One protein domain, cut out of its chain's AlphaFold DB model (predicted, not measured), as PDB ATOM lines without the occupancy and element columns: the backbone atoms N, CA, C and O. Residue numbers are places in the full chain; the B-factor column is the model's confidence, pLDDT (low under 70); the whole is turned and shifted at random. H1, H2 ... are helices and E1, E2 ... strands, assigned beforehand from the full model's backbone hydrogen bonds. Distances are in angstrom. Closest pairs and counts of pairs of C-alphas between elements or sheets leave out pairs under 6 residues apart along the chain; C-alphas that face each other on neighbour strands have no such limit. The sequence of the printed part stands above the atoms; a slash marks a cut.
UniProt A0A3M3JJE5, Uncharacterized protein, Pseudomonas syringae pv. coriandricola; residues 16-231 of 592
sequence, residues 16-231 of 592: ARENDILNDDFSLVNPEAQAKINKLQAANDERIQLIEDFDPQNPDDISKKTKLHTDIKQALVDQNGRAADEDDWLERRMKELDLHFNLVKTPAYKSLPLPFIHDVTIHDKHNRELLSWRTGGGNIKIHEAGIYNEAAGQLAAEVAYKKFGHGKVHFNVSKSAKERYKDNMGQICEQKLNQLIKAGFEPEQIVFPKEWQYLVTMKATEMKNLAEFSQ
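AT A GLANCE: This is residues 16 to 231 of the 592 residues of an uncharacterized protein of Pseudomonas syringae pv. coriandricola (UniProt A0A3M3JJE5). A long helical hairpin, H2 and H3, makes an arm that reaches out from a small body, a twisted sheet of five strands with H5 and H7 on one face as a second layer. Residues 55 to 60 stick out at the arm's tip, and residues 225 to 231, of which 225 to 230 belong to H8, stick out elsewhere. The printed part has 216 residues with eight named helices and five named strands, in chain order H1 E1 H2 H3 E2 E3 E4 H4 H5 E5 H6 H7 H8; the antiparallel sheet runs E2 E3 E4 E1 E5, and the class is mixed. It is only just compact, close to loose, with a radius of gyration of the C-alphas of 19.9 A, and spans 70 by 40 by 38 A.

HOW THE PARTS SIT: H1, residues 16 to 19, touches no helix. E1, residues 26 to 29, is antiparallel to E4, residues 139 to 142, with N 28 and O 140 2.8 A apart, and to E5, residues 169 to 173, with N 27 and O 172 3.0 A apart. H2, residues 31 to 52, only grazes the sheet with residues 31 to 37; its residues 40 to 50 touch H3, residues 59 to 96, as a helical hairpin, opposite ways at a steep tilt of 42 degrees, the closest C-alphas being those of Ala 43 and Leu 68, 6.2 A. H3 has a kink of 33 degrees near residue 86. E2, residues 119 to 123, E3, residues 129 to 134, and E4 form a meander, each strand the antiparallel neighbour of the one before; N 120 and O 133 are 2.7 A apart, N 141 and O 132 2.8 A. H4, residues 144 to 147, stands at the sheet's level, its height 1.7 A. H5, residues 150 to 164, runs along the strands over E4, its height over the sheet 8.3 A; E4, H4 H5 and E5 make a split strand-helix-strand unit, E1 between its strands, with a right-handed crossover. H6, residues 175 to 180, touches no helix. H7, residues 185 to 199, touches H5 at a steep tilt of 56 degrees, closest at the C-alphas of Ala 157 and Leu 196, 5.0 A. H8, residues 213 to 230, is close to but not clearly touching H7. Every O i to N i+4 pair is within hydrogen-bond range in H2, H5, H6, H7 and H8, and 29 of 34 in H3; H1 and H4 are too short for such a pair.

IN THESE COORDINATES: C-alpha 16 is at (117.622, 199.737, 265.361). H2 is 31.3 A long and H3 56.4 A. H3 begins at C-alpha 59, (126.675, 212.696, 297.588). H8, 26.0 A long, ends at C-alpha 230, (129.979, 225.437, 232.943).

THE WHOLE: The C-alphas of Gln 57 and Phe 229 are farthest apart, 71.8 A. The printed part has no cut; the links H3 to E2 and H7 to H8 are long. The mean pLDDT of the printed part is 75.1, with residues 16 to 24, 69 to 88 and 102 to 118 among those under 70.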
ATOM      1  N   ALA A  16     117.968 198.780 264.306       33.25
ATOM      2  CA  ALA A  16     117.622 199.737 265.361       33.25
ATOM      3  C   ALA A  16     116.910 200.981 264.798       33.25
ATOM      4  O   ALA A  16     116.065 201.563 265.472       33.25
ATOM      5  N   ARG A  17     117.189 201.355 263.540       40.75
ATOM      6  CA  ARG A  17     116.427 202.378 262.807       40.75
ATOM      7  C   ARG A  17     115.007 201.942 262.474       40.75
ATOM      8  O   ARG A  17     114.129 202.791 262.454       40.75
ATOM      9  N   GLU A  18     114.767 200.662 262.205       37.59
ATOM     10  CA  GLU A  18     113.419 200.169 261.897       37.59
ATOM     11  C   GLU A  18     112.496 200.127 263.125       37.59
ATOM     12  O   GLU A  18     111.286 200.278 262.968       37.59
ATOM     13  N   ASN A  19     113.044 199.979 264.335       34.72
ATOM     14  CA  ASN A  19     112.239 199.811 265.550       34.72
ATOM     15  C   ASN A  19     111.736 201.126 266.182       34.72
ATOM     16  O   ASN A  19     110.726 201.086 266.876       34.72
ATOM     17  N   ASP A  20     112.342 202.284 265.891       38.19
ATOM     18  CA  ASP A  20     111.861 203.598 266.380       38.19
ATOM     19  C   ASP A  20     110.965 204.354 265.368       38.19
ATOM     20  O   ASP A  20     110.416 205.412 265.681       38.19
ATOM     21  N   ILE A  21     110.765 203.823 264.151       44.38
ATOM     22  CA  ILE A  21     109.965 204.440 263.061       44.38
ATOM     23  C   ILE A  21     108.639 203.673 262.879       44.38
ATOM     24  O   ILE A  21     108.160 203.436 261.773       44.38
ATOM     25  N   LEU A  22     108.040 203.206 263.975       38.88
ATOM     26  CA  LEU A  22     107.034 202.141 263.910       38.88
ATOM     27  C   LEU A  22     105.632 202.529 263.402       38.88
ATOM     28  O   LEU A  22     104.769 201.665 263.413       38.88
ATOM     29  N   ASN A  23     105.373 203.747 262.903       49.00
ATOM     30  CA  ASN A  23     104.051 204.088 262.336       49.00
ATOM     31  C   ASN A  23     104.035 205.098 261.170       49.00
ATOM     32  O   ASN A  23     102.950 205.431 260.695       49.00
ATOM     33  N   ASP A  24     105.181 205.584 260.679       63.97
ATOM     34  CA  ASP A  24     105.195 206.655 259.668       63.97
ATOM     35  C   ASP A  24     105.641 206.142 258.297       63.97
ATOM     36  O   ASP A  24     106.697 205.528 258.166       63.97
ATOM     37  N   ASP A  25     104.855 206.427 257.256       75.31
ATOM     38  CA  ASP A  25     105.112 205.916 255.907       75.31
ATOM     39  C   ASP A  25     106.348 206.528 255.243       75.31
ATOM     40  O   ASP A  25     107.126 205.814 254.603       75.31
ATOM     41  N   PHE A  26     106.558 207.831 255.436       85.00
ATOM     42  CA  PHE A  26     107.676 208.583 254.876       85.00
ATOM     43  C   PHE A  26     108.191 209.605 255.891       85.00
ATOM     44  O   PHE A  26     107.403 210.308 256.527       85.00
ATOM     45  N   SER A  27     109.511 209.727 256.030       87.81
ATOM     46  CA  SER A  27     110.111 210.736 256.912       87.81
ATOM     47  C   SER A  27     111.447 211.274 256.409       87.81
ATOM     48  O   SER A  27     112.197 210.585 255.715       87.81
ATOM     49  N   LEU A  28     111.747 212.518 256.780       86.69
ATOM     50  CA  LEU A  28     113.056 213.145 256.637       86.69
ATOM     51  C   LEU A  28     113.702 213.240 258.017       86.69
ATOM     52  O   LEU A  28     113.150 213.859 258.926       86.69
ATOM     53  N   VAL A  29     114.877 212.637 258.168       85.25
ATOM     54  CA  VAL A  29     115.573 212.544 259.454       85.25
ATOM     55  C   VAL A  29     117.026 212.961 259.301       85.25
ATOM     56  O   VAL A  29     117.713 212.528 258.378       85.25
ATOM     57  N   ASN A  30     117.531 213.732 260.259       83.12
ATOM     58  CA  ASN A  30     118.967 213.908 260.438       83.12
ATOM     59  C   ASN A  30     119.453 213.018 261.601       83.12
ATOM     60  O   ASN A  30     118.982 213.185 262.728       83.12
ATOM     61  N   PRO A  31     120.389 212.075 261.376       76.19
ATOM     62  CA  PRO A  31     120.825 211.131 262.409       76.19
ATOM     63  C   PRO A  31     121.505 211.793 263.605       76.19
ATOM     64  O   PRO A  31     121.377 211.311 264.725       76.19
ATOM     65  N   GLU A  32     122.222 212.896 263.389       76.06
ATOM     66  CA  GLU A  32     122.898 213.627 264.461       76.06
ATOM     67  C   GLU A  32     121.885 214.380 265.326       76.06
ATOM     68  O   GLU A  32     121.972 214.353 266.555       76.06
ATOM     69  N   ALA A  33     120.885 215.002 264.695       71.69
ATOM     70  CA  ALA A  33     119.768 215.629 265.388       71.69
ATOM     71  C   ALA A  33     118.956 214.589 266.176       71.69
ATOM     72  O   ALA A  33     118.641 214.820 267.343       71.69
ATOM     73  N   GLN A  34     118.690 213.423 265.582       71.75
ATOM     74  CA  GLN A  34     117.992 212.328 266.255       71.75
ATOM     75  C   GLN A  34     118.806 211.771 267.430       71.75
ATOM     76  O   GLN A  34     118.261 211.563 268.507       71.75
ATOM     77  N   ALA A  35     120.123 211.608 267.281       71.44
ATOM     78  CA  ALA A  35     120.984 211.152 268.370       71.44
ATOM     79  C   ALA A  35     120.984 212.123 269.562       71.44
ATOM     80  O   ALA A  35     121.021 211.680 270.708       71.44
ATOM     81  N   LYS A  36     120.919 213.439 269.317       69.62
ATOM     82  CA  LYS A  36     120.772 214.443 270.387       69.62
ATOM     83  C   LYS A  36     119.435 214.299 271.124       69.62
ATOM     84  O   LYS A  36     119.410 214.427 272.342       69.62
ATOM     85  N   ILE A  37     118.354 213.992 270.407       68.44
ATOM     86  CA  ILE A  37     117.025 213.767 270.999       68.44
ATOM     87  C   ILE A  37     117.008 212.484 271.825       68.44
ATOM     88  O   ILE A  37     116.592 212.520 272.977       68.44
ATOM     89  N   ASN A  38     117.534 211.386 271.283       67.81
ATOM     90  CA  ASN A  38     117.596 210.112 271.996       67.81
ATOM     91  C   ASN A  38     118.454 210.226 273.266       67.81
ATOM     92  O   ASN A  38     118.117 209.640 274.287       67.81
ATOM     93  N   LYS A  39     119.538 211.018 273.239       70.62
ATOM     94  CA  LYS A  39     120.327 211.331 274.444       70.62
ATOM     95  C   LYS A  39     119.526 212.104 275.487       70.62
ATOM     96  O   LYS A  39     119.663 211.818 276.667       70.62
ATOM     97  N   LEU A  40     118.707 213.065 275.063       66.81
ATOM     98  CA  LEU A  40     117.842 213.827 275.965       66.81
ATOM     99  C   LEU A  40     116.766 212.929 276.584       66.81
ATOM    100  O   LEU A  40     116.533 213.010 277.783       66.81
ATOM    101  N   GLN A  41     116.157 212.047 275.788       66.25
ATOM    102  CA  GLN A  41     115.210 211.045 276.283       66.25
ATOM    103  C   GLN A  41     115.878 210.108 277.289       66.25
ATOM    104  O   GLN A  41     115.394 209.998 278.405       66.25
ATOM    105  N   ALA A  42     117.042 209.547 276.954       69.06
ATOM    106  CA  ALA A  42     117.790 208.682 277.861       69.06
ATOM    107  C   ALA A  42     118.189 209.394 279.166       69.06
ATOM    108  O   ALA A  42     118.053 208.814 280.235       69.06
ATOM    109  N   ALA A  43     118.631 210.655 279.099       65.69
ATOM    110  CA  ALA A  43     118.943 211.448 280.289       65.69
ATOM    111  C   ALA A  43     117.693 211.731 281.141       65.69
ATOM    112  O   ALA A  43     117.770 211.764 282.368       65.69
ATOM    113  N   ASN A  44     116.535 211.923 280.508       62.34
ATOM    114  CA  ASN A  44     115.270 212.088 281.215       62.34
ATOM    115  C   ASN A  44     114.793 210.773 281.852       62.34
ATOM    116  O   ASN A  44     114.317 210.797 282.982       62.34
ATOM    117  N   ASP A  45     114.966 209.639 281.177       69.25
ATOM    118  CA  ASP A  45     114.655 208.315 281.722       69.25
ATOM    119  C   ASP A  45     115.580 207.979 282.902       69.25
ATOM    120  O   ASP A  45     115.117 207.514 283.941       69.25
ATOM    121  N   GLU A  46     116.875 208.299 282.791       70.00
ATOM    122  CA  GLU A  46     117.849 208.177 283.883       70.00
ATOM    123  C   GLU A  46     117.482 209.090 285.060       70.00
ATOM    124  O   GLU A  46     117.589 208.688 286.215       70.00
ATOM    125  N   ARG A  47     116.972 210.298 284.789       67.44
ATOM    126  CA  ARG A  47     116.445 211.191 285.828       67.44
ATOM    127  C   ARG A  47     115.218 210.593 286.519       67.44
ATOM    128  O   ARG A  47     115.120 210.710 287.733       67.44
ATOM    129  N   ILE A  48     114.294 209.981 285.776       66.75
ATOM    130  CA  ILE A  48     113.099 209.326 286.339       66.75
ATOM    131  C   ILE A  48     113.509 208.155 287.238       66.75
ATOM    132  O   ILE A  48     113.044 208.072 288.367       66.75
ATOM    133  N   GLN A  49     114.440 207.313 286.790       71.75
ATOM    134  CA  GLN A  49     114.970 206.216 287.608       71.75
ATOM    135  C   GLN A  49     115.697 206.732 288.855       71.75
ATOM    136  O   GLN A  49     115.527 206.193 289.943       71.75
ATOM    137  N   LEU A  50     116.471 207.815 288.722       69.31
ATOM    138  CA  LEU A  50     117.141 208.434 289.862       69.31
ATOM    139  C   LEU A  50     116.143 209.002 290.878       69.31
ATOM    140  O   LEU A  50     116.464 208.989 292.056       69.31
ATOM    141  N   ILE A  51     114.967 209.488 290.456       64.69
ATOM    142  CA  ILE A  51     113.886 209.923 291.364       64.69
ATOM    143  C   ILE A  51     113.365 208.745 292.192       64.69
ATOM    144  O   ILE A  51     113.124 208.908 293.385       64.69
ATOM    145  N   GLU A  52     113.188 207.578 291.572       70.69
ATOM    146  CA  GLU A  52     112.633 206.393 292.237       70.69
ATOM    147  C   GLU A  52     113.562 205.848 293.337       70.69
ATOM    148  O   GLU A  52     113.075 205.452 294.396       70.69
ATOM    149  N   ASP A  53     114.883 205.908 293.128       72.81
ATOM    150  CA  ASP A  53     115.902 205.357 294.036       72.81
ATOM    151  C   ASP A  53     116.745 206.436 294.762       72.81
ATOM    152  O   ASP A  53     117.831 206.145 295.271       72.81
ATOM    153  N   PHE A  54     116.292 207.695 294.804       69.31
ATOM    154  CA  PHE A  54     117.108 208.804 295.314       69.31
ATOM    155  C   PHE A  54     117.369 208.729 296.821       69.31
ATOM    156  O   PHE A  54     116.439 208.794 297.628       69.31
ATOM    157  N   ASP A  55     118.645 208.751 297.211       74.00
ATOM    158  CA  ASP A  55     119.048 209.001 298.594       74.00
ATOM    159  C   ASP A  55     119.590 210.439 298.763       74.00
ATOM    160  O   ASP A  55     120.699 210.742 298.310       74.00
ATOM    161  N   PRO A  56     118.872 211.339 299.465       68.44
ATOM    162  CA  PRO A  56     119.330 212.706 299.726       68.44
ATOM    163  C   PRO A  56     120.568 212.784 300.634       68.44
ATOM    164  O   PRO A  56     121.143 213.860 300.785       68.44
ATOM    165  N   GLN A  57     120.981 211.682 301.265       74.38
ATOM    166  CA  GLN A  57     122.213 211.590 302.054       74.38
ATOM    167  C   GLN A  57     123.409 211.096 301.221       74.38
ATOM    168  O   GLN A  57     124.548 211.173 301.690       74.38
ATOM    169  N   ASN A  58     123.184 210.612 299.993       78.12
ATOM    170  CA  ASN A  58     124.237 210.099 299.126       78.12
ATOM    171  C   ASN A  58     124.807 211.212 298.216       78.12
ATOM    172  O   ASN A  58     124.125 211.675 297.296       78.12
ATOM    173  N   PRO A  59     126.074 211.637 298.401       72.38
ATOM    174  CA  PRO A  59     126.675 212.696 297.588       72.38
ATOM    175  C   PRO A  59     126.788 212.330 296.099       72.38
ATOM    176  O   PRO A  59     126.767 213.224 295.249       72.38
ATOM    177  N   ASP A  60     126.869 211.038 295.767       74.31
ATOM    178  CA  ASP A  60     126.933 210.582 294.378       74.31
ATOM    179  C   ASP A  60     125.593 210.782 293.659       74.31
ATOM    180  O   ASP A  60     125.579 211.160 292.487       74.31
ATOM    181  N   ASP A  61     124.471 210.599 294.355       66.94
ATOM    182  CA  ASP A  61     123.137 210.757 293.768       66.94
ATOM    183  C   ASP A  61     122.769 212.238 293.613       66.94
ATOM    184  O   ASP A  61     122.214 212.631 292.585       66.94
ATOM    185  N   ILE A  62     123.207 213.100 294.540       68.69
ATOM    186  CA  ILE A  62     123.112 214.567 294.405       68.69
ATOM    187  C   ILE A  62     123.923 215.062 293.195       68.69
ATOM    188  O   ILE A  62     123.444 215.878 292.399       68.69
ATOM    189  N   SER A  63     125.148 214.556 293.028       72.12
ATOM    190  CA  SER A  63     126.022 214.910 291.903       72.12
ATOM    191  C   SER A  63     125.433 214.457 290.561       72.12
ATOM    192  O   SER A  63     125.361 215.248 289.615       72.12
ATOM    193  N   LYS A  64     124.922 213.218 290.487       74.12
ATOM    194  CA  LYS A  64     124.217 212.698 289.302       74.12
ATOM    195  C   LYS A  64     122.970 213.517 288.973       74.12
ATOM    196  O   LYS A  64     122.814 213.913 287.821       74.12
ATOM    197  N   LYS A  65     122.130 213.836 289.968       68.94
ATOM    198  CA  LYS A  65     120.926 214.672 289.800       68.94
ATOM    199  C   LYS A  65     121.284 216.030 289.197       68.94
ATOM    200  O   LYS A  65     120.710 216.429 288.186       68.94
ATOM    201  N   THR A  66     122.271 216.709 289.781       68.81
ATOM    202  CA  THR A  66     122.711 218.042 289.336       68.81
ATOM    203  C   THR A  66     123.223 218.011 287.896       68.81
ATOM    204  O   THR A  66     122.897 218.887 287.091       68.81
ATOM    205  N   LYS A  67     123.993 216.975 287.547       75.12
ATOM    206  CA  LYS A  67     124.520 216.795 286.195       75.12
ATOM    207  C   LYS A  67     123.410 216.537 285.174       75.12
ATOM    208  O   LYS A  67     123.353 217.241 284.172       75.12
ATOM    209  N   LEU A  68     122.503 215.597 285.452       70.31
ATOM    210  CA  LEU A  68     121.368 215.292 284.572       70.31
ATOM    211  C   LEU A  68     120.475 216.519 284.360       70.31
ATOM    212  O   LEU A  68     120.087 216.815 283.233       70.31
ATOM    213  N   HIS A  69     120.201 217.274 285.424       65.44
ATOM    214  CA  HIS A  69     119.425 218.507 285.336       65.44
ATOM    215  C   HIS A  69     120.111 219.565 284.456       65.44
ATOM    216  O   HIS A  69     119.473 220.158 283.587       65.44
ATOM    217  N   THR A  70     121.420 219.765 284.631       68.06
ATOM    218  CA  THR A  70     122.203 220.725 283.835       68.06
ATOM    219  C   THR A  70     122.245 220.330 282.357       68.06
ATOM    220  O   THR A  70     122.005 221.173 281.491       68.06
ATOM    221  N   ASP A  71     122.481 219.047 282.065       67.81
ATOM    222  CA  ASP A  71     122.549 218.522 280.697       67.81
ATOM    223  C   ASP A  71     121.189 218.652 279.977       67.81
ATOM    224  O   ASP A  71     121.135 219.079 278.820       67.81
ATOM    225  N   ILE A  72     120.078 218.360 280.669       66.12
ATOM    226  CA  ILE A  72     118.716 218.539 280.136       66.12
ATOM    227  C   ILE A  72     118.410 220.027 279.914       66.12
ATOM    228  O   ILE A  72     117.904 220.389 278.849       66.12
ATOM    229  N   LYS A  73     118.745 220.902 280.874       63.84
ATOM    230  CA  LYS A  73     118.513 222.353 280.769       63.84
ATOM    231  C   LYS A  73     119.250 222.942 279.568       63.84
ATOM    232  O   LYS A  73     118.634 223.640 278.764       63.84
ATOM    233  N   GLN A  74     120.528 222.609 279.396       66.31
ATOM    234  CA  GLN A  74     121.309 223.081 278.251       66.31
ATOM    235  C   GLN A  74     120.711 222.599 276.922       66.31
ATOM    236  O   GLN A  74     120.547 223.386 275.991       66.31
ATOM    237  N   ALA A  75     120.317 221.327 276.839       63.62
ATOM    238  CA  ALA A  75     119.745 220.779 275.616       63.62
ATOM    239  C   ALA A  75     118.375 221.394 275.261       63.62
ATOM    240  O   ALA A  75     118.061 221.548 274.077       63.62
ATOM    241  N   LEU A  76     117.575 221.778 276.261       62.50
ATOM    242  CA  LEU A  76     116.315 222.498 276.063       62.50
ATOM    243  C   LEU A  76     116.541 223.937 275.594       62.50
ATOM    244  O   LEU A  76     115.853 224.378 274.676       62.50
ATOM    245  N   VAL A  77     117.524 224.649 276.154       63.66
ATOM    246  CA  VAL A  77     117.908 225.996 275.690       63.66
ATOM    247  C   VAL A  77     118.334 225.957 274.219       63.66
ATOM    248  O   VAL A  77     117.832 226.739 273.408       63.66
ATOM    249  N   ASP A  78     119.162 224.979 273.845       64.75
ATOM    250  CA  ASP A  78     119.611 224.779 272.463       64.75
ATOM    251  C   ASP A  78     118.458 224.422 271.502       64.75
ATOM    252  O   ASP A  78     118.516 224.704 270.300       64.75
ATOM    253  N   GLN A  79     117.411 223.739 271.979       63.06
ATOM    254  CA  GLN A  79     116.206 223.460 271.186       63.06
ATOM    255  C   GLN A  79     115.293 224.684 271.071       63.06
ATOM    256  O   GLN A  79     114.771 224.938 269.989       63.06
ATOM    257  N   ASN A  80     115.138 225.454 272.148       57.75
ATOM    258  CA  ASN A  80     114.261 226.619 272.198       57.75
ATOM    259  C   ASN A  80     114.761 227.745 271.281       57.75
ATOM    260  O   ASN A  80     113.977 228.309 270.524       57.75
ATOM    261  N   GLY A  81     116.075 228.004 271.274       60.94
ATOM    262  CA  GLY A  81     116.677 228.988 270.367       60.94
ATOM    263  C   GLY A  81     116.462 228.651 268.887       60.94
ATOM    264  O   GLY A  81     116.210 229.537 268.082       60.94
ATOM    265  N   ARG A  82     116.475 227.360 268.527       64.75
ATOM    266  CA  ARG A  82     116.208 226.913 267.147       64.75
ATOM    267  C   ARG A  82     114.740 227.018 266.744       64.75
ATOM    268  O   ARG A  82     114.460 227.108 265.555       64.75
ATOM    269  N   ALA A  83     113.824 226.951 267.704       62.97
ATOM    270  CA  ALA A  83     112.396 226.917 267.432       62.97
ATOM    271  C   ALA A  83     111.792 228.318 267.202       62.97
ATOM    272  O   ALA A  83     110.947 228.462 266.327       62.97
ATOM    273  N   ALA A  84     112.271 229.356 267.898       59.53
ATOM    274  CA  ALA A  84     111.769 230.726 267.725       59.53
ATOM    275  C   ALA A  84     111.951 231.267 266.287       59.53
ATOM    276  O   ALA A  84     111.033 231.847 265.716       59.53
ATOM    277  N   ASP A  85     113.103 231.002 265.663       63.56
ATOM    278  CA  ASP A  85     113.403 231.420 264.279       63.56
ATOM    279  C   ASP A  85     112.686 230.570 263.204       63.56
ATOM    280  O   ASP A  85     112.738 230.866 261.998       63.56
ATOM    281  N   GLU A  86     112.081 229.455 263.615       67.81
ATOM    282  CA  GLU A  86     111.375 228.520 262.742       67.81
ATOM    283  C   GLU A  86     109.936 228.988 262.490       67.81
ATOM    284  O   GLU A  86     109.493 228.967 261.341       67.81
ATOM    285  N   ASP A  87     109.250 229.474 263.527       65.25
ATOM    286  CA  ASP A  87     107.807 229.740 263.508       65.25
ATOM    287  C   ASP A  87     107.416 230.917 262.594       65.25
ATOM    288  O   ASP A  87     106.593 230.749 261.693       65.25
ATOM    289  N   ASP A  88     108.058 232.082 262.728       68.38
ATOM    290  CA  ASP A  88     107.746 233.269 261.904       68.38
ATOM    291  C   ASP A  88     107.992 233.028 260.407       68.38
ATOM    292  O   ASP A  88     107.279 233.523 259.524       68.38
ATOM    293  N   TRP A  89     109.039 232.259 260.102       81.44
ATOM    294  CA  TRP A  89     109.348 231.856 258.736       81.44
ATOM    295  C   TRP A  89     108.310 230.857 258.212       81.44
ATOM    296  O   TRP A  89     107.851 230.993 257.074       81.44
ATOM    297  N   LEU A  90     107.919 229.890 259.044       82.00
ATOM    298  CA  LEU A  90     106.955 228.855 258.700       82.00
ATOM    299  C   LEU A  90     105.580 229.452 258.379       82.00
ATOM    300  O   LEU A  90     105.007 229.106 257.346       82.00
ATOM    301  N   GLU A  91     105.078 230.389 259.192       77.25
ATOM    302  CA  GLU A  91     103.782 231.038 258.939       77.25
ATOM    303  C   GLU A  91     103.770 231.772 257.587       77.25
ATOM    304  O   GLU A  91     102.824 231.632 256.800       77.25
ATOM    305  N   ARG A  92     104.844 232.514 257.270       82.25
ATOM    306  CA  ARG A  92     104.983 233.208 255.979       82.25
ATOM    307  C   ARG A  92     104.997 232.215 254.823       82.25
ATOM    308  O   ARG A  92     104.275 232.402 253.843       82.25
ATOM    309  N   ARG A  93     105.783 231.145 254.949       84.50
ATOM    310  CA  ARG A  93     105.964 230.176 253.869       84.50
ATOM    311  C   ARG A  93     104.717 229.337 253.612       84.50
ATOM    312  O   ARG A  93     104.376 229.068 252.465       84.50
ATOM    313  N   MET A  94     103.986 228.980 254.663       84.19
ATOM    314  CA  MET A  94     102.706 228.283 254.537       84.19
ATOM    315  C   MET A  94     101.661 229.119 253.801       84.19
ATOM    316  O   MET A  94     100.927 228.577 252.977       84.19
ATOM    317  N   LYS A  95     101.631 230.437 254.038       83.81
ATOM    318  CA  LYS A  95     100.740 231.350 253.313       83.81
ATOM    319  C   LYS A  95     101.052 231.395 251.815       83.81
ATOM    320  O   LYS A  95     100.128 231.444 251.011       83.81
ATOM    321  N   GLU A  96     102.329 231.361 251.437       87.56
ATOM    322  CA  GLU A  96     102.756 231.321 250.028       87.56
ATOM    323  C   GLU A  96     102.381 230.005 249.333       87.56
ATOM    324  O   GLU A  96     102.105 229.995 248.136       87.56
ATOM    325  N   LEU A  97     102.369 228.903 250.085       86.12
ATOM    326  CA  LEU A  97     102.112 227.553 249.585       86.12
ATOM    327  C   LEU A  97     100.638 227.112 249.699       86.12
ATOM    328  O   LEU A  97     100.332 225.967 249.369       86.12
ATOM    329  N   ASP A  98      99.737 227.996 250.147       85.06
ATOM    330  CA  ASP A  98      98.319 227.702 250.438       85.06
ATOM    331  C   ASP A  98      98.140 226.503 251.397       85.06
ATOM    332  O   ASP A  98      97.307 225.614 251.206       85.06
ATOM    333  N   LEU A  99      98.983 226.460 252.434       85.25
ATOM    334  CA  LEU A  99      98.980 225.450 253.492       85.25
ATOM    335  C   LEU A  99      98.527 226.061 254.819       85.25
ATOM    336  O   LEU A  99      98.685 227.259 255.065       85.25
ATOM    337  N   HIS A 100      97.964 225.237 255.704       77.81
ATOM    338  CA  HIS A 100      97.372 225.724 256.951       77.81
ATOM    339  C   HIS A 100      97.771 224.874 258.157       77.81
ATOM    340  O   HIS A 100      98.001 223.670 258.044       77.81
ATOM    341  N   PHE A 101      97.834 225.498 259.333       74.38
ATOM    342  CA  PHE A 101      97.927 224.756 260.588       74.38
ATOM    343  C   PHE A 101      96.602 224.049 260.865       74.38
ATOM    344  O   PHE A 101      95.542 224.485 260.407       74.38
ATOM    345  N   ASN A 102      96.654 222.977 261.655       66.62
ATOM    346  CA  ASN A 102      95.443 222.335 262.152       66.62
ATOM    347  C   ASN A 102      94.543 223.358 262.866       66.62
ATOM    348  O   ASN A 102      94.951 223.966 263.850       66.62
ATOM    349  N   LEU A 103      93.300 223.520 262.413       44.50
ATOM    350  CA  LEU A 103      92.334 224.440 263.027       44.50
ATOM    351  C   LEU A 103      91.754 223.911 264.356       44.50
ATOM    352  O   LEU A 103      91.157 224.683 265.107       44.50
ATOM    353  N   VAL A 104      91.905 222.608 264.640       43.28
ATOM    354  CA  VAL A 104      91.335 221.909 265.812       43.28
ATOM    355  C   VAL A 104      92.321 221.841 266.983       43.28
ATOM    356  O   VAL A 104      91.910 221.769 268.142       43.28
ATOM    357  N   LYS A 105      93.625 221.892 266.702       44.59
ATOM    358  CA  LYS A 105      94.668 222.074 267.712       44.59
ATOM    359  C   LYS A 105      95.066 223.539 267.647       44.59
ATOM    360  O   LYS A 105      95.692 223.941 266.676       44.59
ATOM    361  N   THR A 106      94.676 224.341 268.640       37.38
ATOM    362  CA  THR A 106      95.258 225.678 268.836       37.38
ATOM    363  C   THR A 106      96.760 225.543 268.617       37.38
ATOM    364  O   THR A 106      97.338 224.632 269.221       37.38
ATOM    365  N   PRO A 107      97.388 226.328 267.728       40.69
ATOM    366  CA  PRO A 107      98.801 226.140 267.502       40.69
ATOM    367  C   PRO A 107      99.477 226.414 268.847       40.69
ATOM    368  O   PRO A 107      99.206 227.413 269.521       40.69
ATOM    369  N   ALA A 108     100.187 225.398 269.325       41.62
ATOM    370  CA  ALA A 108     100.458 225.221 270.746       41.62
ATOM    371  C   ALA A 108     101.414 226.290 271.321       41.62
ATOM    372  O   ALA A 108     101.624 226.349 272.530       41.62
ATOM    373  N   TYR A 109     101.909 227.187 270.465       43.78
ATOM    374  CA  TYR A 109     102.783 228.308 270.788       43.78
ATOM    375  C   TYR A 109     102.143 229.403 271.658       43.78
ATOM    376  O   TYR A 109     102.861 230.208 272.243       43.78
ATOM    377  N   LYS A 110     100.805 229.474 271.790       40.47
ATOM    378  CA  LYS A 110     100.161 230.539 272.601       40.47
ATOM    379  C   LYS A 110      99.923 230.192 274.071       40.47
ATOM    380  O   LYS A 110      99.511 231.074 274.819       40.47
ATOM    381  N   SER A 111     100.119 228.943 274.495       38.59
ATOM    382  CA  SER A 111      99.714 228.515 275.845       38.59
ATOM    383  C   SER A 111     100.636 227.495 276.515       38.59
ATOM    384  O   SER A 111     100.216 226.882 277.494       38.59
ATOM    385  N   LEU A 112     101.849 227.265 275.998       38.41
ATOM    386  CA  LEU A 112     102.797 226.312 276.582       38.41
ATOM    387  C   LEU A 112     103.980 227.009 277.283       38.41
ATOM    388  O   LEU A 112     104.442 228.046 276.811       38.41
ATOM    389  N   PRO A 113     104.489 226.427 278.388       42.00
ATOM    390  CA  PRO A 113     105.538 227.013 279.237       42.00
ATOM    391  C   PRO A 113     106.945 227.008 278.610       42.00
ATOM    392  O   PRO A 113     107.842 227.681 279.107       42.00
ATOM    393  N   LEU A 114     107.142 226.308 277.489       47.66
ATOM    394  CA  LEU A 114     108.238 226.568 276.556       47.66
ATOM    395  C   LEU A 114     107.600 227.155 275.292       47.66
ATOM    396  O   LEU A 114     106.943 226.403 274.571       47.66
ATOM    397  N   PRO A 115     107.737 228.465 275.022       47.41
ATOM    398  CA  PRO A 115     106.912 229.144 274.023       47.41
ATOM    399  C   PRO A 115     107.081 228.592 272.598       47.41
ATOM    400  O   PRO A 115     106.162 228.722 271.794       47.41
ATOM    401  N   PHE A 116     108.205 227.925 272.299       50.72
ATOM    402  CA  PHE A 116     108.564 227.556 270.928       50.72
ATOM    403  C   PHE A 116     108.675 226.045 270.658       50.72
ATOM    404  O   PHE A 116     108.581 225.656 269.499       50.72
ATOM    405  N   ILE A 117     108.798 225.154 271.657       55.88
ATOM    406  CA  ILE A 117     108.908 223.691 271.426       55.88
ATOM    407  C   ILE A 117     107.525 223.022 271.449       55.88
ATOM    408  O   ILE A 117     106.961 222.788 272.517       55.88
ATOM    409  N   HIS A 118     106.989 222.654 270.286       62.47
ATOM    410  CA  HIS A 118     105.654 222.087 270.136       62.47
ATOM    411  C   HIS A 118     105.502 221.193 268.893       62.47
ATOM    412  O   HIS A 118     106.336 221.201 267.987       62.47
ATOM    413  N   ASP A 119     104.427 220.401 268.859       72.31
ATOM    414  CA  ASP A 119     104.084 219.578 267.699       72.31
ATOM    415  C   ASP A 119     103.371 220.422 266.634       72.31
ATOM    416  O   ASP A 119     102.285 220.969 266.852       72.31
ATOM    417  N   VAL A 120     103.976 220.489 265.456       75.88
ATOM    418  CA  VAL A 120     103.455 221.140 264.260       75.88
ATOM    419  C   VAL A 120     102.755 220.102 263.399       75.88
ATOM    420  O   VAL A 120     103.286 219.025 263.128       75.88
ATOM    421  N   THR A 121     101.549 220.438 262.942       82.31
ATOM    422  CA  THR A 121     100.781 219.610 262.006       82.31
ATOM    423  C   THR A 121     100.213 220.482 260.891       82.31
ATOM    424  O   THR A 121      99.421 221.398 261.137       82.31
ATOM    425  N   ILE A 122     100.631 220.202 259.659       84.00
ATOM    426  CA  ILE A 122     100.285 220.974 258.463       84.00
ATOM    427  C   ILE A 122      99.215 220.240 257.674       84.00
ATOM    428  O   ILE A 122      99.313 219.032 257.457       84.00
ATOM    429  N   HIS A 123      98.219 220.993 257.230       84.12
ATOM    430  CA  HIS A 123      97.040 220.493 256.545       84.12
ATOM    431  C   HIS A 123      96.850 221.167 255.189       84.12
ATOM    432  O   HIS A 123      97.318 222.285 254.956       84.12
ATOM    433  N   ASP A 124      96.116 220.484 254.311       83.38
ATOM    434  CA  ASP A 124      95.549 221.099 253.113       83.38
ATOM    435  C   ASP A 124      94.269 221.899 253.435       83.38
ATOM    436  O   ASP A 124      93.715 221.856 254.538       83.38
ATOM    437  N   LYS A 125      93.734 222.588 252.421       81.38
ATOM    438  CA  LYS A 125      92.431 223.278 252.473       81.38
ATOM    439  C   LYS A 125      91.234 222.379 252.830       81.38
ATOM    440  O   LYS A 125      90.159 222.883 253.149       81.38
ATOM    441  N   HIS A 126      91.390 221.058 252.741       81.06
ATOM    442  CA  HIS A 126      90.379 220.057 253.081       81.06
ATOM    443  C   HIS A 126      90.596 219.448 254.473       81.06
ATOM    444  O   HIS A 126      89.897 218.499 254.829       81.06
ATOM    445  N   ASN A 127      91.513 220.012 255.265       78.00
ATOM    446  CA  ASN A 127      91.873 219.556 256.601       78.00
ATOM    447  C   ASN A 127      92.417 218.113 256.635       78.00
ATOM    448  O   ASN A 127      92.195 217.387 257.602       78.00
ATOM    449  N   ARG A 128      93.129 217.687 255.585       82.88
ATOM    450  CA  ARG A 128      93.903 216.437 255.566       82.88
ATOM    451  C   ARG A 128      95.321 216.707 256.044       82.88
ATOM    452  O   ARG A 128      95.966 217.621 255.538       82.88
ATOM    453  N   GLU A 129      95.802 215.898 256.982       85.12
ATOM    454  CA  GLU A 129      97.178 215.966 257.478       85.12
ATOM    455  C   GLU A 129      98.166 215.653 256.347       85.12
ATOM    456  O   GLU A 129      98.119 214.586 255.733       85.12
ATOM    457  N   LEU A 130      99.052 216.605 256.058       88.19
ATOM    458  CA  LEU A 130     100.090 216.483 255.036       88.19
ATOM    459  C   LEU A 130     101.447 216.217 255.674       88.19
ATOM    460  O   LEU A 130     102.155 215.304 255.255       88.19
ATOM    461  N   LEU A 131     101.802 217.006 256.691       88.38
ATOM    462  CA  LEU A 131     103.098 216.946 257.364       88.38
ATOM    463  C   LEU A 131     102.925 217.048 258.874       88.38
ATOM    464  O   LEU A 131     102.041 217.763 259.352       88.38
ATOM    465  N   SER A 132     103.825 216.417 259.619       85.81
ATOM    466  CA  SER A 132     103.932 216.641 261.056       85.81
ATOM    467  C   SER A 132     105.369 216.563 261.549       85.81
ATOM    468  O   SER A 132     106.180 215.782 261.051       85.81
ATOM    469  N   TRP A 133     105.716 217.402 262.517       82.56
ATOM    470  CA  TRP A 133     107.018 217.367 263.178       82.56
ATOM    471  C   TRP A 133     106.950 218.053 264.533       82.56
ATOM    472  O   TRP A 133     105.993 218.752 264.838       82.56
ATOM    473  N   ARG A 134     107.999 217.888 265.333       75.19
ATOM    474  CA  ARG A 134     108.198 218.668 266.556       75.19
ATOM    475  C   ARG A 134     109.183 219.804 266.282       75.19
ATOM    476  O   ARG A 134     110.247 219.558 265.696       75.19
ATOM    477  N   THR A 135     108.865 221.041 266.655       68.62
ATOM    478  CA  THR A 135     109.821 222.160 266.551       68.62
ATOM    479  C   THR A 135     111.062 221.868 267.403       68.62
ATOM    480  O   THR A 135     110.996 221.161 268.411       68.62
ATOM    481  N   GLY A 136     112.243 222.267 266.921       63.16
ATOM    482  CA  GLY A 136     113.528 221.840 267.506       63.16
ATOM    483  C   GLY A 136     113.864 220.337 267.371       63.16
ATOM    484  O   GLY A 136     114.988 219.929 267.682       63.16
ATOM    485  N   GLY A 137     112.924 219.516 266.884       68.38
ATOM    486  CA  GLY A 137     113.068 218.085 266.625       68.38
ATOM    487  C   GLY A 137     113.813 217.750 265.325       68.38
ATOM    488  O   GLY A 137     113.982 218.589 264.443       68.38
ATOM    489  N   GLY A 138     114.263 216.495 265.215       72.38
ATOM    490  CA  GLY A 138     115.134 215.992 264.146       72.38
ATOM    491  C   GLY A 138     114.435 215.161 263.065       72.38
ATOM    492  O   GLY A 138     115.110 214.633 262.183       72.38
ATOM    493  N   ASN A 139     113.111 215.021 263.151       83.31
ATOM    494  CA  ASN A 139     112.300 214.170 262.286       83.31
ATOM    495  C   ASN A 139     111.102 214.960 261.742       83.31
ATOM    496  O   ASN A 139     110.376 215.589 262.514       83.31
ATOM    497  N   ILE A 140     110.906 214.908 260.425       86.81
ATOM    498  CA  ILE A 140     109.757 215.474 259.719       86.81
ATOM    499  C   ILE A 140     109.012 214.333 259.041       86.81
ATOM    500  O   ILE A 140     109.558 213.652 258.172       86.81
ATOM    501  N   LYS A 141     107.752 214.146 259.415       88.50
ATOM    502  CA  LYS A 141     106.881 213.097 258.894       88.50
ATOM    503  C   LYS A 141     106.085 213.625 257.709       88.50
ATOM    504  O   LYS A 141     105.539 214.729 257.759       88.50
ATOM    505  N   ILE A 142     105.998 212.815 256.659       89.19
ATOM    506  CA  ILE A 142     105.192 213.083 255.470       89.19
ATOM    507  C   ILE A 142     104.067 212.050 255.450       89.19
ATOM    508  O   ILE A 142     104.304 210.854 255.286       89.19
ATOM    509  N   HIS A 143     102.841 212.522 255.641       87.38
ATOM    510  CA  HIS A 143     101.651 211.679 255.625       87.38
ATOM    511  C   HIS A 143     101.248 211.327 254.191       87.38
ATOM    512  O   HIS A 143     101.664 211.981 253.234       87.38
ATOM    513  N   GLU A 144     100.382 210.325 254.044       83.81
ATOM    514  CA  GLU A 144      99.901 209.817 252.754       83.81
ATOM    515  C   GLU A 144      99.395 210.925 251.812       83.81
ATOM    516  O   GLU A 144      99.802 210.999 250.653       83.81
ATOM    517  N   ALA A 145      98.593 211.860 252.327       83.69
ATOM    518  CA  ALA A 145      98.090 212.990 251.544       83.69
ATOM    519  C   ALA A 145      99.193 213.992 251.133       83.69
ATOM    520  O   ALA A 145      99.049 214.693 250.130       83.69
ATOM    521  N   GLY A 146     100.302 214.048 251.876       84.81
ATOM    522  CA  GLY A 146     101.453 214.914 251.617       84.81
ATOM    523  C   GLY A 146     102.469 214.347 250.618       84.81
ATOM    524  O   GLY A 146     103.323 215.091 250.137       84.81
ATOM    525  N   ILE A 147     102.391 213.056 250.270       84.88
ATOM    526  CA  ILE A 147     103.361 212.403 249.371       84.88
ATOM    527  C   ILE A 147     103.362 213.083 248.001       84.88
ATOM    528  O   ILE A 147     104.407 213.562 247.555       84.88
ATOM    529  N   TYR A 148     102.182 213.155 247.381       84.75
ATOM    530  CA  TYR A 148     101.968 213.683 246.031       84.75
ATOM    531  C   TYR A 148     101.665 215.184 246.001       84.75
ATOM    532  O   TYR A 148     101.527 215.769 244.930       84.75
ATOM    533  N   ASN A 149     101.545 215.817 247.167       87.56
ATOM    534  CA  ASN A 149     101.349 217.252 247.253       87.56
ATOM    535  C   ASN A 149     102.705 217.957 247.078       87.56
ATOM    536  O   ASN A 149     103.596 217.841 247.924       87.56
ATOM    537  N   GLU A 150     102.868 218.676 245.965       88.25
ATOM    538  CA  GLU A 150     104.118 219.368 245.638       88.25
ATOM    539  C   GLU A 150     104.476 220.425 246.689       88.25
ATOM    540  O   GLU A 150     105.616 220.454 247.149       88.25
ATOM    541  N   ALA A 151     103.494 221.214 247.135       88.94
ATOM    542  CA  ALA A 151     103.669 222.243 248.155       88.94
ATOM    543  C   ALA A 151     104.093 221.648 249.507       88.94
ATOM    544  O   ALA A 151     105.019 222.147 250.141       88.94
ATOM    545  N   ALA A 152     103.480 220.535 249.926       88.94
ATOM    546  CA  ALA A 152     103.870 219.837 251.149       88.94
ATOM    547  C   ALA A 152     105.287 219.260 251.046       88.94
ATOM    548  O   ALA A 152     106.079 219.368 251.976       88.94
ATOM    549  N   GLY A 153     105.634 218.662 249.905       89.19
ATOM    550  CA  GLY A 153     106.980 218.148 249.679       89.19
ATOM    551  C   GLY A 153     108.047 219.244 249.673       89.19
ATOM    552  O   GLY A 153     109.105 219.070 250.277       89.19
ATOM    553  N   GLN A 154     107.746 220.387 249.055       91.38
ATOM    554  CA  GLN A 154     108.611 221.563 249.072       91.38
ATOM    555  C   GLN A 154     108.784 222.109 250.492       91.38
ATOM    556  O   GLN A 154     109.918 222.291 250.931       91.38
ATOM    557  N   LEU A 155     107.689 222.292 251.236       91.12
ATOM    558  CA  LEU A 155     107.754 222.755 252.620       91.12
ATOM    559  C   LEU A 155     108.561 221.790 253.496       91.12
ATOM    560  O   LEU A 155     109.414 222.228 254.256       91.12
ATOM    561  N   ALA A 156     108.353 220.476 253.360       91.38
ATOM    562  CA  ALA A 156     109.103 219.475 254.116       91.38
ATOM    563  C   ALA A 156     110.615 219.549 253.845       91.38
ATOM    564  O   ALA A 156     111.408 219.445 254.779       91.38
ATOM    565  N   ALA A 157     111.015 219.751 252.587       90.94
ATOM    566  CA  ALA A 157     112.416 219.894 252.204       90.94
ATOM    567  C   ALA A 157     113.037 221.200 252.731       90.94
ATOM    568  O   ALA A 157     114.154 221.182 253.247       90.94
ATOM    569  N   GLU A 158     112.311 222.316 252.656       89.75
ATOM    570  CA  GLU A 158     112.764 223.612 253.172       89.75
ATOM    571  C   GLU A 158     112.873 223.609 254.704       89.75
ATOM    572  O   GLU A 158     113.877 224.064 255.253       89.75
ATOM    573  N   VAL A 159     111.894 223.020 255.400       88.12
ATOM    574  CA  VAL A 159     111.934 222.811 256.857       88.12
ATOM    575  C   VAL A 159     113.112 221.904 257.225       88.12
ATOM    576  O   VAL A 159     113.841 222.202 258.170       88.12
ATOM    577  N   ALA A 160     113.348 220.826 256.468       88.44
ATOM    578  CA  ALA A 160     114.507 219.957 256.670       88.44
ATOM    579  C   ALA A 160     115.819 220.732 256.521       88.44
ATOM    580  O   ALA A 160     116.702 220.590 257.363       88.44
ATOM    581  N   TYR A 161     115.941 221.582 255.503       88.12
ATOM    582  CA  TYR A 161     117.137 222.395 255.291       88.12
ATOM    583  C   TYR A 161     117.351 223.408 256.419       88.12
ATOM    584  O   TYR A 161     118.442 223.485 256.978       88.12
ATOM    585  N   LYS A 162     116.296 224.114 256.844       84.38
ATOM    586  CA  LYS A 162     116.338 225.024 258.001       84.38
ATOM    587  C   LYS A 162     116.768 224.309 259.287       84.38
ATOM    588  O   LYS A 162     117.568 224.850 260.045       84.38
ATOM    589  N   LYS A 163     116.257 223.097 259.535       80.12
ATOM    590  CA  LYS A 163     116.544 222.328 260.759       80.12
ATOM    591  C   LYS A 163     117.912 221.656 260.753       80.12
ATOM    592  O   LYS A 163     118.568 221.587 261.792       80.12
ATOM    593  N   PHE A 164     118.306 221.081 259.621       83.00
ATOM    594  CA  PHE A 164     119.495 220.234 259.508       83.00
ATOM    595  C   PHE A 164     120.712 221.002 258.981       83.00
ATOM    596  O   PHE A 164     121.839 220.532 259.142       83.00
ATOM    597  N   GLY A 165     120.501 222.174 258.377       78.44
ATOM    598  CA  GLY A 165     121.535 222.960 257.713       78.44
ATOM    599  C   GLY A 165     122.246 222.140 256.638       78.44
ATOM    600  O   GLY A 165     121.624 221.405 255.877       78.44
ATOM    601  N   HIS A 166     123.578 222.205 256.637       74.00
ATOM    602  CA  HIS A 166     124.443 221.413 255.753       74.00
ATOM    603  C   HIS A 166     124.686 219.969 256.247       74.00
ATOM    604  O   HIS A 166     125.610 219.292 255.787       74.00
ATOM    605  N   GLY A 167     123.914 219.498 257.229       79.31
ATOM    606  CA  GLY A 167     123.984 218.125 257.717       79.31
ATOM    607  C   GLY A 167     123.387 217.114 256.733       79.31
ATOM    608  O   GLY A 167     122.646 217.463 255.818       79.31
ATOM    609  N   LYS A 168     123.672 215.823 256.946       86.12
ATOM    610  CA  LYS A 168     123.066 214.751 256.141       86.12
ATOM    611  C   LYS A 168     121.562 214.651 256.389       86.12
ATOM    612  O   LYS A 168     121.122 214.637 257.540       86.12
ATOM    613  N   VAL A 169     120.792 214.486 255.320       89.25
ATOM    614  CA  VAL A 169     119.349 214.246 255.365       89.25
ATOM    615  C   VAL A 169     119.049 212.837 254.870       89.25
ATOM    616  O   VAL A 169     119.450 212.433 253.781       89.25
ATOM    617  N   HIS A 170     118.355 212.063 255.697       89.94
ATOM    618  CA  HIS A 170     117.911 210.718 255.366       89.94
ATOM    619  C   HIS A 170     116.431 210.744 255.020       89.94
ATOM    620  O   HIS A 170     115.614 211.131 255.853       89.94
ATOM    621  N   PHE A 171     116.090 210.300 253.816       90.19
ATOM    622  CA  PHE A 171     114.713 210.021 253.436       90.19
ATOM    623  C   PHE A 171     114.408 208.556 253.743       90.19
ATOM    624  O   PHE A 171     114.942 207.652 253.101       90.19
ATOM    625  N   ASN A 172     113.575 208.321 254.752       88.06
ATOM    626  CA  ASN A 172     113.188 206.986 255.183       88.06
ATOM    627  C   ASN A 172     111.795 206.641 254.656       88.06
ATOM    628  O   ASN A 172     110.908 207.492 254.600       88.06
ATOM    629  N   VAL A 173     111.614 205.365 254.312       85.19
ATOM    630  CA  VAL A 173     110.356 204.810 253.807       85.19
ATOM    631  C   VAL A 173     110.056 203.520 254.562       85.19
ATOM    632  O   VAL A 173     110.906 202.624 254.600       85.19
ATOM    633  N   SER A 174     108.866 203.417 255.153       83.38
ATOM    634  CA  SER A 174     108.451 202.230 255.909       83.38
ATOM    635  C   SER A 174     108.264 201.008 255.000       83.38
ATOM    636  O   SER A 174     107.979 201.130 253.808       83.38
ATOM    637  N   LYS A 175     108.365 199.793 255.558       81.38
ATOM    638  CA  LYS A 175     108.091 198.553 254.802       81.38
ATOM    639  C   LYS A 175     106.668 198.525 254.231       81.38
ATOM    640  O   LYS A 175     106.476 198.093 253.099       81.38
ATOM    641  N   SER A 176     105.685 199.016 254.987       82.12
ATOM    642  CA  SER A 176     104.289 199.092 254.545       82.12
ATOM    643  C   SER A 176     104.097 200.091 253.402       82.12
ATOM    644  O   SER A 176     103.334 199.816 252.476       82.12
ATOM    645  N   ALA A 177     104.798 201.227 253.419       82.12
ATOM    646  CA  ALA A 177     104.787 202.191 252.324       82.12
ATOM    647  C   ALA A 177     105.487 201.648 251.072       82.12
ATOM    648  O   ALA A 177     104.973 201.813 249.967       82.12
ATOM    649  N   LYS A 178     106.615 200.940 251.228       84.00
ATOM    650  CA  LYS A 178     107.304 200.268 250.112       84.00
ATOM    651  C   LYS A 178     106.397 199.308 249.357       84.00
ATOM    652  O   LYS A 178     106.413 199.312 248.132       84.00
ATOM    653  N   GLU A 179     105.595 198.530 250.078       84.88
ATOM    654  CA  GLU A 179     104.670 197.590 249.449       84.88
ATOM    655  C   GLU A 179     103.477 198.314 248.809       84.88
ATOM    656  O   GLU A 179     103.144 198.049 247.656       84.88
ATOM    657  N   ARG A 180     102.873 199.285 249.512       84.69
ATOM    658  CA  ARG A 180     101.721 200.049 248.999       84.69
ATOM    659  C   ARG A 180     102.035 200.862 247.745       84.69
ATOM    660  O   ARG A 180     101.193 200.959 246.861       84.69
ATOM    661  N   TYR A 181     103.235 201.434 247.663       85.06
ATOM    662  CA  TYR A 181     103.646 202.326 246.576       85.06
ATOM    663  C   TYR A 181     104.697 201.711 245.654       85.06
ATOM    664  O   TYR A 181     105.371 202.446 244.936       85.06
ATOM    665  N   LYS A 182     104.851 200.384 245.652       86.00
ATOM    666  CA  LYS A 182     105.901 199.668 244.912       86.00
ATOM    667  C   LYS A 182     106.055 200.124 243.457       86.00
ATOM    668  O   LYS A 182     107.176 200.336 243.004       86.00
ATOM    669  N   ASP A 183     104.937 200.342 242.769       86.50
ATOM    670  CA  ASP A 183     104.917 200.731 241.354       86.50
ATOM    671  C   ASP A 183     105.289 202.208 241.125       86.50
ATOM    672  O   ASP A 183     105.834 202.558 240.080       86.50
ATOM    673  N   ASN A 184     105.060 203.074 242.119       88.12
ATOM    674  CA  ASN A 184     105.266 204.524 242.018       88.12
ATOM    675  C   ASN A 184     106.463 205.031 242.842       88.12
ATOM    676  O   ASN A 184     106.773 206.223 242.809       88.12
ATOM    677  N   MET A 185     107.156 204.155 243.575       87.44
ATOM    678  CA  MET A 185     108.184 204.562 244.536       87.44
ATOM    679  C   MET A 185     109.354 205.288 243.876       87.44
ATOM    680  O   MET A 185     109.847 206.273 244.414       87.44
ATOM    681  N   GLY A 186     109.762 204.852 242.679       85.81
ATOM    682  CA  GLY A 186     110.820 205.525 241.920       85.81
ATOM    683  C   GLY A 186     110.487 206.991 241.631       85.81
ATOM    684  O   GLY A 186     111.323 207.861 241.858       85.81
ATOM    685  N   GLN A 187     109.241 207.268 241.229       88.62
ATOM    686  CA  GLN A 187     108.768 208.630 240.963       88.62
ATOM    687  C   GLN A 187     108.684 209.462 242.246       88.62
ATOM    688  O   GLN A 187     109.106 210.616 242.249       88.62
ATOM    689  N   ILE A 188     108.189 208.881 243.346       89.81
ATOM    690  CA  ILE A 188     108.132 209.558 244.652       89.81
ATOM    691  C   ILE A 188     109.546 209.947 245.096       89.81
ATOM    692  O   ILE A 188     109.796 211.102 245.440       89.81
ATOM    693  N   CYS A 189     110.486 209.001 245.048       89.38
ATOM    694  CA  CYS A 189     111.884 209.232 245.389       89.38
ATOM    695  C   CYS A 189     112.504 210.335 244.519       89.38
ATOM    696  O   CYS A 189     113.123 211.250 245.053       89.38
ATOM    697  N   GLU A 190     112.309 210.298 243.202       89.69
ATOM    698  CA  GLU A 190     112.830 211.327 242.295       89.69
ATOM    699  C   GLU A 190     112.245 212.719 242.590       89.69
ATOM    700  O   GLU A 190     112.983 213.706 242.659       89.69
ATOM    701  N   GLN A 191     110.936 212.809 242.839       90.38
ATOM    702  CA  GLN A 191     110.285 214.060 243.229       90.38
ATOM    703  C   GLN A 191     110.861 214.615 244.535       90.38
ATOM    704  O   GLN A 191     111.220 215.793 244.588       90.38
ATOM    705  N   LYS A 192     111.006 213.778 245.574       91.12
ATOM    706  CA  LYS A 192     111.582 214.207 246.860       91.12
ATOM    707  C   LYS A 192     113.053 214.592 246.733       91.12
ATOM    708  O   LYS A 192     113.467 215.576 247.338       91.12
ATOM    709  N   LEU A 193     113.828 213.888 245.908       91.69
ATOM    710  CA  LEU A 193     115.221 214.234 245.623       91.69
ATOM    711  C   LEU A 193     115.324 215.632 245.002       91.69
ATOM    712  O   LEU A 193     116.083 216.466 245.487       91.69
ATOM    713  N   ASN A 194     114.510 215.918 243.986       91.31
ATOM    714  CA  ASN A 194     114.487 217.234 243.352       91.31
ATOM    715  C   ASN A 194     114.034 218.338 244.322       91.31
ATOM    716  O   ASN A 194     114.565 219.445 244.271       91.31
ATOM    717  N   GLN A 195     113.084 218.055 245.218       92.12
ATOM    718  CA  GLN A 195     112.648 219.002 246.251       92.12
ATOM    719  C   GLN A 195     113.758 219.300 247.269       92.12
ATOM    720  O   GLN A 195     113.979 220.463 247.594       92.12
ATOM    721  N   LEU A 196     114.503 218.283 247.715       91.50
ATOM    722  CA  LEU A 196     115.645 218.453 248.621       91.50
ATOM    723  C   LEU A 196     116.781 219.255 247.974       91.50
ATOM    724  O   LEU A 196     117.323 220.159 248.605       91.50
ATOM    725  N   ILE A 197     117.093 218.984 246.704       91.06
ATOM    726  CA  ILE A 197     118.104 219.749 245.958       91.06
ATOM    727  C   ILE A 197     117.664 221.210 245.797       91.06
ATOM    728  O   ILE A 197     118.445 222.119 246.062       91.06
ATOM    729  N   LYS A 198     116.397 221.459 245.429       90.88
ATOM    730  CA  LYS A 198     115.841 222.822 245.329       90.88
ATOM    731  C   LYS A 198     115.878 223.578 246.660       90.88
ATOM    732  O   LYS A 198     116.058 224.791 246.645       90.88
ATOM    733  N   ALA A 199     115.714 222.881 247.785       88.31
ATOM    734  CA  ALA A 199     115.804 223.475 249.117       88.31
ATOM    735  C   ALA A 199     117.244 223.850 249.522       88.31
ATOM    736  O   ALA A 199     117.415 224.612 250.468       88.31
ATOM    737  N   GLY A 200     118.262 223.354 248.806       87.31
ATOM    738  CA  GLY A 200     119.667 223.714 249.014       87.31
ATOM    739  C   GLY A 200     120.567 222.576 249.495       87.31
ATOM    740  O   GLY A 200     121.734 222.830 249.793       87.31
ATOM    741  N   PHE A 201     120.069 221.336 249.577       88.44
ATOM    742  CA  PHE A 201     120.920 220.185 249.880       88.44
ATOM    743  C   PHE A 201     121.775 219.791 248.674       88.44
ATOM    744  O   PHE A 201     121.277 219.648 247.555       88.44
ATOM    745  N   GLU A 202     123.055 219.525 248.919       87.94
ATOM    746  CA  GLU A 202     123.906 218.864 247.933       87.94
ATOM    747  C   GLU A 202     123.505 217.385 247.805       87.94
ATOM    748  O   GLU A 202     123.162 216.753 248.811       87.94
ATOM    749  N   PRO A 203     123.573 216.781 246.606       86.25
ATOM    750  CA  PRO A 203     123.268 215.361 246.420       86.25
ATOM    751  C   PRO A 203     124.027 214.441 247.388       86.25
ATOM    752  O   PRO A 203     123.474 213.463 247.880       86.25
ATOM    753  N   GLU A 204     125.271 214.774 247.728       86.06
ATOM    754  CA  GLU A 204     126.119 214.044 248.674       86.06
ATOM    755  C   GLU A 204     125.600 214.062 250.123       86.06
ATOM    756  O   GLU A 204     125.944 213.182 250.918       86.06
ATOM    757  N   GLN A 205     124.777 215.051 250.477       87.50
ATOM    758  CA  GLN A 205     124.142 215.164 251.791       87.50
ATOM    759  C   GLN A 205     122.867 214.320 251.885       87.50
ATOM    760  O   GLN A 205     122.397 214.054 252.993       87.50
ATOM    761  N   ILE A 206     122.315 213.877 250.753       90.50
ATOM    762  CA  ILE A 206     121.034 213.173 250.679       90.50
ATOM    763  C   ILE A 206     121.264 211.659 250.704       90.50
ATOM    764  O   ILE A 206     122.005 211.091 249.900       90.50
ATOM    765  N   VAL A 207     120.588 210.975 251.624       89.38
ATOM    766  CA  VAL A 207     120.665 209.519 251.771       89.38
ATOM    767  C   VAL A 207     119.276 208.917 251.644       89.38
ATOM    768  O   VAL A 207     118.374 209.215 252.424       89.38
ATOM    769  N   PHE A 208     119.110 208.051 250.654       90.06
ATOM    770  CA  PHE A 208     117.902 207.277 250.401       90.06
ATOM    771  C   PHE A 208     118.114 205.821 250.838       90.06
ATOM    772  O   PHE A 208     119.247 205.395 251.098       90.06
ATOM    773  N   PRO A 209     117.050 205.006 250.919       85.94
ATOM    774  CA  PRO A 209     117.215 203.581 251.151       85.94
ATOM    775  C   PRO A 209     118.036 202.948 250.015       85.94
ATOM    776  O   PRO A 209     117.977 203.403 248.870       85.94
ATOM    777  N   LYS A 210     118.778 201.875 250.327       85.44
ATOM    778  CA  LYS A 210     119.755 201.231 249.421       85.44
ATOM    779  C   LYS A 210     119.206 200.977 248.006       85.44
ATOM    780  O   LYS A 210     119.927 201.165 247.033       85.44
ATOM    781  N   GLU A 211     117.932 200.609 247.902       84.56
ATOM    782  CA  GLU A 211     117.216 200.327 246.649       84.56
ATOM    783  C   GLU A 211     117.114 201.538 245.701       84.56
ATOM    784  O   GLU A 211     117.116 201.351 244.488       84.56
ATOM    785  N   TRP A 212     117.073 202.771 246.225       87.38
ATOM    786  CA  TRP A 212     116.905 204.012 245.445       87.38
ATOM    787  C   TRP A 212     118.096 204.968 245.538       87.38
ATOM    788  O   TRP A 212     118.089 206.021 244.903       87.38
ATOM    789  N   GLN A 213     119.151 204.600 246.269       90.06
ATOM    790  CA  GLN A 213     120.362 205.420 246.394       90.06
ATOM    791  C   GLN A 213     121.021 205.712 245.033       90.06
ATOM    792  O   GLN A 213     121.677 206.740 244.874       90.06
ATOM    793  N   TYR A 214     120.818 204.849 244.029       87.94
ATOM    794  CA  TYR A 214     121.325 205.067 242.672       87.94
ATOM    795  C   TYR A 214     120.800 206.367 242.039       87.94
ATOM    796  O   TYR A 214     121.546 207.003 241.298       87.94
ATOM    797  N   LEU A 215     119.571 206.795 242.365       89.44
ATOM    798  CA  LEU A 215     118.985 208.048 241.868       89.44
ATOM    799  C   LEU A 215     119.793 209.257 242.347       89.44
ATOM    800  O   LEU A 215     120.091 210.160 241.567       89.44
ATOM    801  N   VAL A 216     120.207 209.235 243.617       88.19
ATOM    802  CA  VAL A 216     121.048 210.279 244.211       88.19
ATOM    803  C   VAL A 216     122.414 210.306 243.531       88.19
ATOM    804  O   VAL A 216     122.877 211.366 243.123       88.19
ATOM    805  N   THR A 217     123.041 209.142 243.342       88.94
ATOM    806  CA  THR A 217     124.355 209.033 242.686       88.94
ATOM    807  C   THR A 217     124.319 209.508 241.232       88.94
ATOM    808  O   THR A 217     125.231 210.211 240.791       88.94
ATOM    809  N   MET A 218     123.268 209.160 240.484       87.75
ATOM    810  CA  MET A 218     123.062 209.660 239.125       87.75
ATOM    811  C   MET A 218     122.927 211.182 239.117       87.75
ATOM    812  O   MET A 218     123.666 211.841 238.389       87.75
ATOM    813  N   LYS A 219     122.079 211.753 239.983       87.19
ATOM    814  CA  LYS A 219     121.911 213.211 240.086       87.19
ATOM    815  C   LYS A 219     123.183 213.935 240.517       87.19
ATOM    816  O   LYS A 219     123.498 214.978 239.956       87.19
ATOM    817  N   ALA A 220     123.947 213.369 241.448       87.94
ATOM    818  CA  ALA A 220     125.251 213.900 241.843       87.94
ATOM    819  C   ALA A 220     126.223 213.955 240.653       87.94
ATOM    820  O   ALA A 220     126.950 214.929 240.477       87.94
ATOM    821  N   THR A 221     126.207 212.921 239.812       86.00
ATOM    822  CA  THR A 221     127.057 212.839 238.616       86.00
ATOM    823  C   THR A 221     126.603 213.830 237.546       86.00
ATOM    824  O   THR A 221     127.432 214.535 236.982       86.00
ATOM    825  N   GLU A 222     125.294 213.946 237.299       84.31
ATOM    826  CA  GLU A 222     124.719 214.950 236.392       84.31
ATOM    827  C   GLU A 222     125.090 216.376 236.814       84.31
ATOM    828  O   GLU A 222     125.528 217.164 235.980       84.31
ATOM    829  N   MET A 223     124.966 216.697 238.105       81.94
ATOM    830  CA  MET A 223     125.305 218.018 238.643       81.94
ATOM    831  C   MET A 223     126.804 218.318 238.543       81.94
ATOM    832  O   MET A 223     127.170 219.428 238.169       81.94
ATOM    833  N   LYS A 224     127.673 217.333 238.809       82.31
ATOM    834  CA  LYS A 224     129.126 217.478 238.613       82.31
ATOM    835  C   LYS A 224     129.482 217.700 237.154       82.31
ATOM    836  O   LYS A 224     130.204 218.641 236.855       82.31
ATOM    837  N   ASN A 225     128.909 216.913 236.248       79.69
ATOM    838  CA  ASN A 225     129.133 217.078 234.818       79.69
ATOM    839  C   ASN A 225     128.650 218.456 234.342       79.69
ATOM    840  O   ASN A 225     129.358 219.126 233.603       79.69
ATOM    841  N   LEU A 226     127.474 218.916 234.784       76.12
ATOM    842  CA  LEU A 226     126.974 220.259 234.468       76.12
ATOM    843  C   LEU A 226     127.907 221.355 234.998       76.12
ATOM    844  O   LEU A 226     128.197 222.299 234.265       76.12
ATOM    845  N   ALA A 227     128.410 221.210 236.226       69.31
ATOM    846  CA  ALA A 227     129.384 222.131 236.803       69.31
ATOM    847  C   ALA A 227     130.692 222.155 235.991       69.31
ATOM    848  O   ALA A 227     131.190 223.235 235.673       69.31
ATOM    849  N   GLU A 228     131.199 220.987 235.585       67.38
ATOM    850  CA  GLU A 228     132.382 220.836 234.727       67.38
ATOM    851  C   GLU A 228     132.169 221.432 233.325       67.38
ATOM    852  O   GLU A 228     133.064 222.087 232.803       67.38
ATOM    853  N   PHE A 229     130.974 221.301 232.739       57.91
ATOM    854  CA  PHE A 229     130.627 221.931 231.457       57.91
ATOM    855  C   PHE A 229     130.492 223.457 231.551       57.91
ATOM    856  O   PHE A 229     130.746 224.155 230.570       57.91
ATOM    857  N   SER A 230     130.084 223.989 232.707       57.22
ATOM    858  CA  SER A 230     129.979 225.437 232.943       57.22
ATOM    859  C   SER A 230     131.309 226.112 233.307       57.22
ATOM    860  O   SER A 230     131.387 227.341 233.305       57.22
ATOM    861  N   GLN A 231     132.365 225.341 233.573       55.03
ATOM    862  CA  GLN A 231     133.720 225.869 233.700       55.03
ATOM    863  C   GLN A 231     134.370 225.912 232.317       55.03
ATOM    864  O   GLN A 231     134.917 224.920 231.841       55.03
TER     865      GLN A 231